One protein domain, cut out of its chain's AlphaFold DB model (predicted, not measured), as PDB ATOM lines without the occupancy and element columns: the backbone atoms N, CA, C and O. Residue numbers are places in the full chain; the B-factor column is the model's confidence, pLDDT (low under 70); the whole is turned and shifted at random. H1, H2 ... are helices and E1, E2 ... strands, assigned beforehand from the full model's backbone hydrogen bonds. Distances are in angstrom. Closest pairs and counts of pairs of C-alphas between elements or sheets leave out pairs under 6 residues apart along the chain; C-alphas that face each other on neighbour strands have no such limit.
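Overview. This is residues 2 to 45 and 77 to 99 of the 110 residues of an uncharacterized protein of Planctomycetales bacterium (UniProt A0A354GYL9). Little of this domain is regular: one strongly twisted antiparallel sheet, E2-E1-E3-E4, with a long loop, residues 16 to 30, running out from E2 and folding back to E3, and a short helix grazing the sheet. The 67 printed residues include E1, E2, E3, H1 and E4, in that order; the class is mostly strand, with only 24 residues in named elements. It is compact, with a radius of gyration of the C-alphas of 12.1 A and spans of 35, 24 and 16 A.

Along the chain. E1, residues 2 to 6, begins at C-alpha 2 (-9.777, -11.781, -11.299). E2 is residues 12 to 15; E3, residues 31 to 37, is 18.9 A long. H1 is residues 84 to 87; E4, residues 95 to 98, ends at C-alpha 98 (-20.420, -21.328, -14.610).

Arrangement. Hairpin E1 and E2 has N 4 and O 13 within hydrogen-bond range, 2.8 A. E1 and E3 have N 3 and O 36, 2.8 A; E3 and E4 have N 33 and O 96, 2.9 A. H1, too short for an O i to N i+4 pair, has 1 O i to N i+3 pair within range; it only grazes the sheet.

Size, cuts and confidence. Residues 46 to 76 are not printed, a gap of 13.5 A between C-alphas 45 and 77. The link E2 to E3 is long. Residues 40 to 45 and 77 to 79 have pLDDT under 70.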
ATOM      1  N   VAL A   2      -9.419 -10.657 -10.441       90.62
ATOM      2  CA  VAL A   2      -9.777 -11.781 -11.299       90.62
ATOM      3  C   VAL A   2     -10.951 -11.361 -12.175       90.62
ATOM      4  O   VAL A   2     -11.831 -10.627 -11.721       90.62
ATOM      5  N   VAL A   3     -10.937 -11.787 -13.433       92.38
ATOM      6  CA  VAL A   3     -11.936 -11.464 -14.450       92.38
ATOM      7  C   VAL A   3     -12.442 -12.762 -15.062       92.38
ATOM      8  O   VAL A   3     -11.657 -13.619 -15.454       92.38
ATOM      9  N   PHE A   4     -13.759 -12.899 -15.143       93.56
ATOM     10  CA  PHE A   4     -14.451 -14.004 -15.786       93.56
ATOM     11  C   PHE A   4     -15.145 -13.455 -17.025       93.56
ATOM     12  O   PHE A   4     -16.098 -12.686 -16.902       93.56
ATOM     13  N   SER A   5     -14.675 -13.845 -18.203       92.44
ATOM     14  CA  SER A   5     -15.210 -13.410 -19.492       92.44
ATOM     15  C   SER A   5     -15.946 -14.565 -20.153       92.44
ATOM     16  O   SER A   5     -15.415 -15.668 -20.235       92.44
ATOM     17  N   SER A   6     -17.156 -14.332 -20.660       92.81
ATOM     18  CA  SER A   6     -17.849 -15.308 -21.506       92.81
ATOM     19  C   SER A   6     -16.941 -15.743 -22.657       92.81
ATOM     20  O   SER A   6     -16.239 -14.913 -23.235       92.81
ATOM     21  N   ALA A   7     -16.975 -17.026 -23.027       87.31
ATOM     22  CA  ALA A   7     -16.212 -17.537 -24.165       87.31
ATOM     23  C   ALA A   7     -16.521 -16.795 -25.485       87.31
ATOM     24  O   ALA A   7     -15.674 -16.762 -26.375       87.31
ATOM     25  N   GLU A   8     -17.699 -16.167 -25.591       83.31
ATOM     26  CA  GLU A   8     -18.111 -15.346 -26.738       83.31
ATOM     27  C   GLU A   8     -17.701 -13.864 -26.631       83.31
ATOM     28  O   GLU A   8     -17.985 -13.082 -27.536       83.31
ATOM     29  N   GLY A   9     -17.091 -13.438 -25.517       77.81
ATOM     30  CA  GLY A   9     -16.630 -12.061 -25.290       77.81
ATOM     31  C   GLY A   9     -17.734 -11.017 -25.070       77.81
ATOM     32  O   GLY A   9     -17.443  -9.829 -24.983       77.81
ATOM     33  N   LYS A  10     -19.005 -11.429 -24.975       81.06
ATOM     34  CA  LYS A  10     -20.162 -10.517 -24.857       81.06
ATOM     35  C   LYS A  10     -20.381  -9.955 -23.453       81.06
ATOM     36  O   LYS A  10     -21.062  -8.945 -23.298       81.06
ATOM     37  N   SER A  11     -19.859 -10.625 -22.432       88.31
ATOM     38  CA  SER A  11     -20.069 -10.265 -21.032       88.31
ATOM     39  C   SER A  11     -18.894 -10.706 -20.171       88.31
ATOM     40  O   SER A  11     -18.249 -11.721 -20.446       88.31
ATOM     41  N   SER A  12     -18.623  -9.936 -19.121       91.44
ATOM     42  CA  SER A  12     -17.560 -10.219 -18.163       91.44
ATOM     43  C   SER A  12     -17.917  -9.709 -16.773       91.44
ATOM     44  O   SER A  12     -18.571  -8.674 -16.647       91.44
ATOM     45  N   ALA A  13     -17.433 -10.391 -15.742       91.44
ATOM     46  CA  ALA A  13     -17.511  -9.958 -14.353       91.44
ATOM     47  C   ALA A  13     -16.108  -9.958 -13.734       91.44
ATOM     48  O   ALA A  13     -15.248 -10.733 -14.149       91.44
ATOM     49  N   SER A  14     -15.849  -9.081 -12.762       90.62
ATOM     50  CA  SER A  14     -14.528  -8.974 -12.135       90.62
ATOM     51  C   SER A  14     -14.619  -8.670 -10.648       90.62
ATOM     52  O   SER A  14     -15.582  -8.049 -10.201       90.62
ATOM     53  N   ALA A  15     -13.605  -9.092  -9.892       89.69
ATOM     54  CA  ALA A  15     -13.461  -8.740  -8.485       89.69
ATOM     55  C   ALA A  15     -12.000  -8.541  -8.074       89.69
ATOM     56  O   ALA A  15     -11.090  -9.173  -8.630       89.69
ATOM     57  N   PRO A  16     -11.748  -7.686  -7.067       86.69
ATOM     58  CA  PRO A  16     -10.449  -7.628  -6.419       86.69
ATOM     59  C   PRO A  16     -10.113  -8.972  -5.758       86.69
ATOM     60  O   PRO A  16     -10.991  -9.698  -5.301       86.69
ATOM     61  N   ILE A  17      -8.817  -9.277  -5.710       86.06
ATOM     62  CA  ILE A  17      -8.288 -10.434  -4.981       86.06
ATOM     63  C   ILE A  17      -7.816  -9.904  -3.630       86.06
ATOM     64  O   ILE A  17      -7.079  -8.913  -3.584       86.06
ATOM     65  N   GLY A  18      -8.279 -10.527  -2.553       82.31
ATOM     66  CA  GLY A  18      -7.880 -10.212  -1.190       82.31
ATOM     67  C   GLY A  18      -6.396 -10.502  -0.932       82.31
ATOM     68  O   GLY A  18      -5.742 -11.209  -1.702       82.31
ATOM     69  N   PRO A  19      -5.827  -9.963   0.160       78.69
ATOM     70  CA  PRO A  19      -4.431 -10.212   0.541       78.69
ATOM     71  C   PRO A  19      -4.143 -11.680   0.901       78.69
ATOM     72  O   PRO A  19      -2.982 -12.080   0.947       78.69
ATOM     73  N   ASP A  20      -5.189 -12.456   1.167       82.06
ATOM     74  CA  ASP A  20      -5.211 -13.895   1.427       82.06
ATOM     75  C   ASP A  20      -5.402 -14.744   0.156       82.06
ATOM     76  O   ASP A  20      -5.340 -15.966   0.225       82.06
ATOM     77  N   GLY A  21      -5.596 -14.112  -1.007       82.88
ATOM     78  CA  GLY A  21      -5.832 -14.790  -2.282       82.88
ATOM     79  C   GLY A  21      -7.303 -15.106  -2.568       82.88
ATOM     80  O   GLY A  21      -7.609 -15.572  -3.665       82.88
ATOM     81  N   HIS A  22      -8.222 -14.816  -1.644       89.75
ATOM     82  CA  HIS A  22      -9.648 -15.059  -1.852       89.75
ATOM     83  C   HIS A  22     -10.300 -13.965  -2.705       89.75
ATOM     84  O   HIS A  22      -9.896 -12.801  -2.696       89.75
ATOM     85  N   TYR A  23     -11.341 -14.334  -3.446       91.00
ATOM     86  CA  TYR A  23     -12.144 -13.416  -4.246       91.00
ATOM     87  C   TYR A  23     -13.619 -13.823  -4.195       91.00
ATOM     88  O   TYR A  23     -13.949 -14.977  -3.932       91.00
ATOM     89  N   SER A  24     -14.508 -12.869  -4.463       93.06
ATOM     90  CA  SER A  24     -15.945 -13.111  -4.598       93.06
ATOM     91  C   SER A  24     -16.473 -12.262  -5.741       93.06
ATOM     92  O   SER A  24     -16.243 -11.054  -5.760       93.06
ATOM     93  N   ILE A  25     -17.148 -12.893  -6.701       92.31
ATOM     94  CA  ILE A  25     -17.754 -12.220  -7.850       92.31
ATOM     95  C   ILE A  25     -19.216 -12.640  -7.927       92.31
ATOM     96  O   ILE A  25     -19.520 -13.827  -8.024       92.31
ATOM     97  N   ASP A  26     -20.100 -11.653  -7.957       91.38
ATOM     98  CA  ASP A  26     -21.517 -11.853  -8.232       91.38
ATOM     99  C   ASP A  26     -21.821 -11.615  -9.717       91.38
ATOM    100  O   ASP A  26     -21.101 -10.896 -10.411       91.38
ATOM    101  N   ASN A  27     -22.929 -12.181 -10.201       89.12
ATOM    102  CA  ASN A  27     -23.423 -11.989 -11.573       89.12
ATOM    103  C   ASN A  27     -22.432 -12.416 -12.675       89.12
ATOM    104  O   ASN A  27     -22.337 -11.772 -13.723       89.12
ATOM    105  N   ILE A  28     -21.699 -13.513 -12.461       90.75
ATOM    106  CA  ILE A  28     -20.848 -14.099 -13.502       90.75
ATOM    107  C   ILE A  28     -21.731 -14.633 -14.647       90.75
ATOM    108  O   ILE A  28     -22.750 -15.275 -14.371       90.75
ATOM    109  N   PRO A  29     -21.357 -14.416 -15.925       89.19
ATOM    110  CA  PRO A  29     -22.047 -15.029 -17.055       89.19
ATOM    111  C   PRO A  29     -22.131 -16.548 -16.896       89.19
ATOM    112  O   PRO A  29     -21.114 -17.206 -16.681       89.19
ATOM    113  N   SER A  30     -23.335 -17.106 -17.022       90.81
ATOM    114  CA  SER A  30     -23.520 -18.555 -17.039       90.81
ATOM    115  C   SER A  30     -22.977 -19.164 -18.334       90.81
ATOM    116  O   SER A  30     -22.974 -18.536 -19.395       90.81
ATOM    117  N   GLY A  31     -22.522 -20.413 -18.249       91.94
ATOM    118  CA  GLY A  31     -21.913 -21.141 -19.359       91.94
ATOM    119  C   GLY A  31     -20.385 -21.098 -19.351       91.94
ATOM    120  O   GLY A  31     -19.752 -20.886 -18.317       91.94
ATOM    121  N   ALA A  32     -19.787 -21.379 -20.510       93.94
ATOM    122  CA  ALA A  32     -18.337 -21.434 -20.657       93.94
ATOM    123  C   ALA A  32     -17.719 -20.034 -20.545       93.94
ATOM    124  O   ALA A  32     -18.099 -19.106 -21.268       93.94
ATOM    125  N   VAL A  33     -16.732 -19.903 -19.662       94.69
ATOM    126  CA  VAL A  33     -15.993 -18.664 -19.420       94.69
ATOM    127  C   VAL A  33     -14.489 -18.906 -19.485       94.69
ATOM    128  O   VAL A  33     -13.993 -19.982 -19.143       94.69
ATOM    129  N   LYS A  34     -13.766 -17.875 -19.913       94.38
ATOM    130  CA  LYS A  34     -12.313 -17.751 -19.833       94.38
ATOM    131  C   LYS A  34     -11.973 -16.870 -18.641       94.38
ATOM    132  O   LYS A  34     -12.654 -15.875 -18.390       94.38
ATOM    133  N   ILE A  35     -10.938 -17.245 -17.906       93.06
ATOM    134  CA  ILE A  35     -10.548 -16.566 -16.672       93.06
ATOM    135  C   ILE A  35      -9.230 -15.842 -16.904       93.06
ATOM    136  O   ILE A  35      -8.285 -16.405 -17.456       93.06
ATOM    137  N   SER A  36      -9.162 -14.600 -16.443       91.44
ATOM    138  CA  SER A  36      -7.935 -13.814 -16.391       91.44
ATOM    139  C   SER A  36      -7.652 -13.412 -14.958       91.44
ATOM    140  O   SER A  36      -8.554 -13.040 -14.209       91.44
ATOM    141  N   VAL A  37      -6.388 -13.468 -14.572       90.56
ATOM    142  CA  VAL A  37      -5.927 -13.085 -13.247       90.56
ATOM    143  C   VAL A  37      -4.803 -12.083 -13.424       90.56
ATOM    144  O   VAL A  37      -3.759 -12.393 -13.991       90.56
ATOM    145  N   GLU A  38      -5.010 -10.871 -12.925       84.81
ATOM    146  CA  GLU A  38      -3.992  -9.832 -12.957       84.81
ATOM    147  C   GLU A  38      -3.779  -9.238 -11.568       84.81
ATOM    148  O   GLU A  38      -4.716  -8.953 -10.828       84.81
ATOM    149  N   THR A  39      -2.532  -9.006 -11.183       76.25
ATOM    150  CA  THR A  39      -2.214  -8.248  -9.962       76.25
ATOM    151  C   THR A  39      -1.602  -6.897 -10.277       76.25
ATOM    152  O   THR A  39      -1.374  -6.121  -9.358       76.25
ATOM    153  N   ALA A  40      -1.360  -6.572 -11.552       67.31
ATOM    154  CA  ALA A  40      -0.652  -5.362 -11.969       67.31
ATOM    155  C   ALA A  40      -1.259  -4.072 -11.394       67.31
ATOM    156  O   ALA A  40      -0.521  -3.181 -10.985       67.31
ATOM    157  N   SER A  41      -2.583  -4.018 -11.268       62.16
ATOM    158  CA  SER A  41      -3.343  -2.924 -10.654       62.16
ATOM    159  C   SER A  41      -3.097  -2.753  -9.138       62.16
ATOM    160  O   SER A  41      -3.327  -1.676  -8.598       62.16
ATOM    161  N   ALA A  42      -2.565  -3.773  -8.455       59.03
ATOM    162  CA  ALA A  42      -2.121  -3.729  -7.059       59.03
ATOM    163  C   ALA A  42      -0.610  -3.472  -6.904       59.03
ATOM    164  O   ALA A  42      -0.104  -3.490  -5.779       59.03
ATOM    165  N   LYS A  43       0.135  -3.241  -8.000       59.69
ATOM    166  CA  LYS A  43       1.538  -2.817  -7.902       59.69
ATOM    167  C   LYS A  43       1.581  -1.499  -7.123       59.69
ATOM    168  O   LYS A  43       0.947  -0.535  -7.557       59.69
ATOM    169  N   PRO A  44       2.312  -1.417  -5.996       57.25
ATOM    170  CA  PRO A  44       2.470  -0.156  -5.297       57.25
ATOM    171  C   PRO A  44       3.154   0.821  -6.247       57.25
ATOM    172  O   PRO A  44       4.310   0.636  -6.638       57.25
ATOM    173  N   VAL A  45       2.422   1.859  -6.645       56.72
ATOM    174  CA  VAL A  45       3.013   2.995  -7.338       56.72
ATOM    175  C   VAL A  45       3.979   3.598  -6.329       56.72
ATOM    176  O   VAL A  45       3.550   4.092  -5.285       56.72
ATOM    177  N   GLY A  77      -1.589  -5.400   1.188       61.41
ATOM    178  CA  GLY A  77      -1.360  -6.805   0.869       61.41
ATOM    179  C   GLY A  77       0.025  -7.081   0.306       61.41
ATOM    180  O   GLY A  77       0.694  -6.194  -0.227       61.41
ATOM    181  N   LYS A  78       0.464  -8.337   0.424       65.75
ATOM    182  CA  LYS A  78       1.674  -8.821  -0.240       65.75
ATOM    183  C   LYS A  78       1.398  -8.861  -1.742       65.75
ATOM    184  O   LYS A  78       0.560  -9.634  -2.193       65.75
ATOM    185  N   TYR A  79       2.094  -8.029  -2.515       68.88
ATOM    186  CA  TYR A  79       2.023  -8.102  -3.971       68.88
ATOM    187  C   TYR A  79       2.595  -9.444  -4.443       68.88
ATOM    188  O   TYR A  79       3.782  -9.719  -4.251       68.88
ATOM    189  N   VAL A  80       1.751 -10.274  -5.050       73.50
ATOM    190  CA  VAL A  80       2.167 -11.495  -5.744       73.50
ATOM    191  C   VAL A  80       2.190 -11.183  -7.232       73.50
ATOM    192  O   VAL A  80       1.160 -10.853  -7.819       73.50
ATOM    193  N   ALA A  81       3.374 -11.234  -7.839       77.56
ATOM    194  CA  ALA A  81       3.511 -11.060  -9.277       77.56
ATOM    195  C   ALA A  81       2.922 -12.287  -9.978       77.56
ATOM    196  O   ALA A  81       3.451 -13.387  -9.841       77.56
ATOM    197  N   ILE A  82       1.821 -12.090 -10.700       83.25
ATOM    198  CA  ILE A  82       1.228 -13.136 -11.529       83.25
ATOM    199  C   ILE A  82       1.851 -13.042 -12.926       83.25
ATOM    200  O   ILE A  82       1.977 -11.925 -13.442       83.25
ATOM    201  N   PRO A  83       2.257 -14.171 -13.531       83.19
ATOM    202  CA  PRO A  83       2.758 -14.192 -14.901       83.19
ATOM    203  C   PRO A  83       1.785 -13.536 -15.901       83.19
ATOM    204  O   PRO A  83       0.571 -13.715 -15.814       83.19
ATOM    205  N   GLU A  84       2.311 -12.769 -16.863       84.38
ATOM    206  CA  GLU A  84       1.499 -11.953 -17.788       84.38
ATOM    207  C   GLU A  84       0.574 -12.777 -18.693       84.38
ATOM    208  O   GLU A  84      -0.450 -12.274 -19.147       84.38
ATOM    209  N   ASN A  85       0.878 -14.056 -18.927       86.69
ATOM    210  CA  ASN A  85       0.004 -14.958 -19.676       86.69
ATOM    211  C   ASN A  85      -1.357 -15.150 -18.995       86.69
ATOM    212  O   ASN A  85      -2.349 -15.300 -19.697       86.69
ATOM    213  N   TYR A  86      -1.430 -15.092 -17.661       89.88
ATOM    214  CA  TYR A  86      -2.705 -15.186 -16.948       89.88
ATOM    215  C   TYR A  86      -3.533 -13.900 -17.033       89.88
ATOM    216  O   TYR A  86      -4.735 -13.949 -16.787       89.88
ATOM    217  N   ALA A  87      -2.935 -12.764 -17.407       87.06
ATOM    218  CA  ALA A  87      -3.666 -11.510 -17.582       87.06
ATOM    219  C   ALA A  87      -4.507 -11.491 -18.872       87.06
ATOM    220  O   ALA A  87      -5.445 -10.707 -18.980       87.06
ATOM    221  N   ASP A  88      -4.197 -12.360 -19.836       86.94
ATOM    222  CA  ASP A  88      -4.903 -12.460 -21.113       86.94
ATOM    223  C   ASP A  88      -5.840 -13.685 -21.097       86.94
ATOM    224  O   ASP A  88      -5.354 -14.806 -20.937       86.94
ATOM    225  N   PRO A  89      -7.168 -13.525 -21.263       86.75
ATOM    226  CA  PRO A  89      -8.118 -14.645 -21.229       86.75
ATOM    227  C   PRO A  89      -7.867 -15.687 -22.326       86.75
ATOM    228  O   PRO A  89      -8.240 -16.845 -22.158       86.75
ATOM    229  N   GLU A  90      -7.237 -15.306 -23.439       87.94
ATOM    230  CA  GLU A  90      -6.908 -16.230 -24.527       87.94
ATOM    231  C   GLU A  90      -5.606 -16.997 -24.263       87.94
ATOM    232  O   GLU A  90      -5.426 -18.100 -24.777       87.94
ATOM    233  N   LYS A  91      -4.693 -16.430 -23.462       89.38
ATOM    234  CA  LYS A  91      -3.390 -17.045 -23.148       89.38
ATOM    235  C   LYS A  91      -3.330 -17.696 -21.772       89.38
ATOM    236  O   LYS A  91      -2.409 -18.475 -21.528       89.38
ATOM    237  N   SER A  92      -4.277 -17.398 -20.885       88.62
ATOM    238  CA  SER A  92      -4.277 -17.921 -19.520       88.62
ATOM    239  C   SER A  92      -4.447 -19.436 -19.496       88.62
ATOM    240  O   SER A  92      -3.952 -20.094 -18.585       88.62
ATOM    241  N   GLY A  93      -5.159 -19.992 -20.484       89.12
ATOM    242  CA  GLY A  93      -5.552 -21.401 -20.503       89.12
ATOM    243  C   GLY A  93      -6.518 -21.774 -19.372       89.12
ATOM    244  O   GLY A  93      -6.816 -22.952 -19.190       89.12
ATOM    245  N   LEU A  94      -7.007 -20.787 -18.613       91.44
ATOM    246  CA  LEU A  94      -7.932 -20.979 -17.507       91.44
ATOM    247  C   LEU A  94      -9.363 -20.878 -18.032       91.44
ATOM    248  O   LEU A  94      -9.806 -19.819 -18.482       91.44
ATOM    249  N   THR A  95     -10.100 -21.980 -17.952       93.25
ATOM    250  CA  THR A  95     -11.504 -22.048 -18.366       93.25
ATOM    251  C   THR A  95     -12.351 -22.670 -17.276       93.25
ATOM    252  O   THR A  95     -11.927 -23.629 -16.632       93.25
ATOM    253  N   TYR A  96     -13.575 -22.181 -17.124       93.81
ATOM    254  CA  TYR A  96     -14.544 -22.734 -16.186       93.81
ATOM    255  C   TYR A  96     -15.939 -22.755 -16.817       93.81
ATOM    256  O   TYR A  96     -16.209 -22.035 -17.776       93.81
ATOM    257  N   THR A  97     -16.828 -23.608 -16.307       94.38
ATOM    258  CA  THR A  97     -18.238 -23.625 -16.719       94.38
ATOM    259  C   THR A  97     -19.085 -23.158 -15.552       94.38
ATOM    260  O   THR A  97     -19.266 -23.882 -14.577       94.38
ATOM    261  N   VAL A  98     -19.606 -21.940 -15.657       92.62
ATOM    262  CA  VAL A  98     -20.420 -21.328 -14.610       92.62
ATOM    263  C   VAL A  98     -21.827 -21.897 -14.701       92.62
ATOM    264  O   VAL A  98     -22.546 -21.678 -15.678       92.62
ATOM    265  N   THR A  99     -22.226 -22.631 -13.670       91.56
ATOM    266  CA  THR A  99     -23.602 -23.124 -13.520       91.56
ATOM    267  C   THR A  99     -24.450 -22.145 -12.697       91.56
ATOM    268  O   THR A  99     -23.971 -21.085 -12.297       91.56
TER     269      THR A  99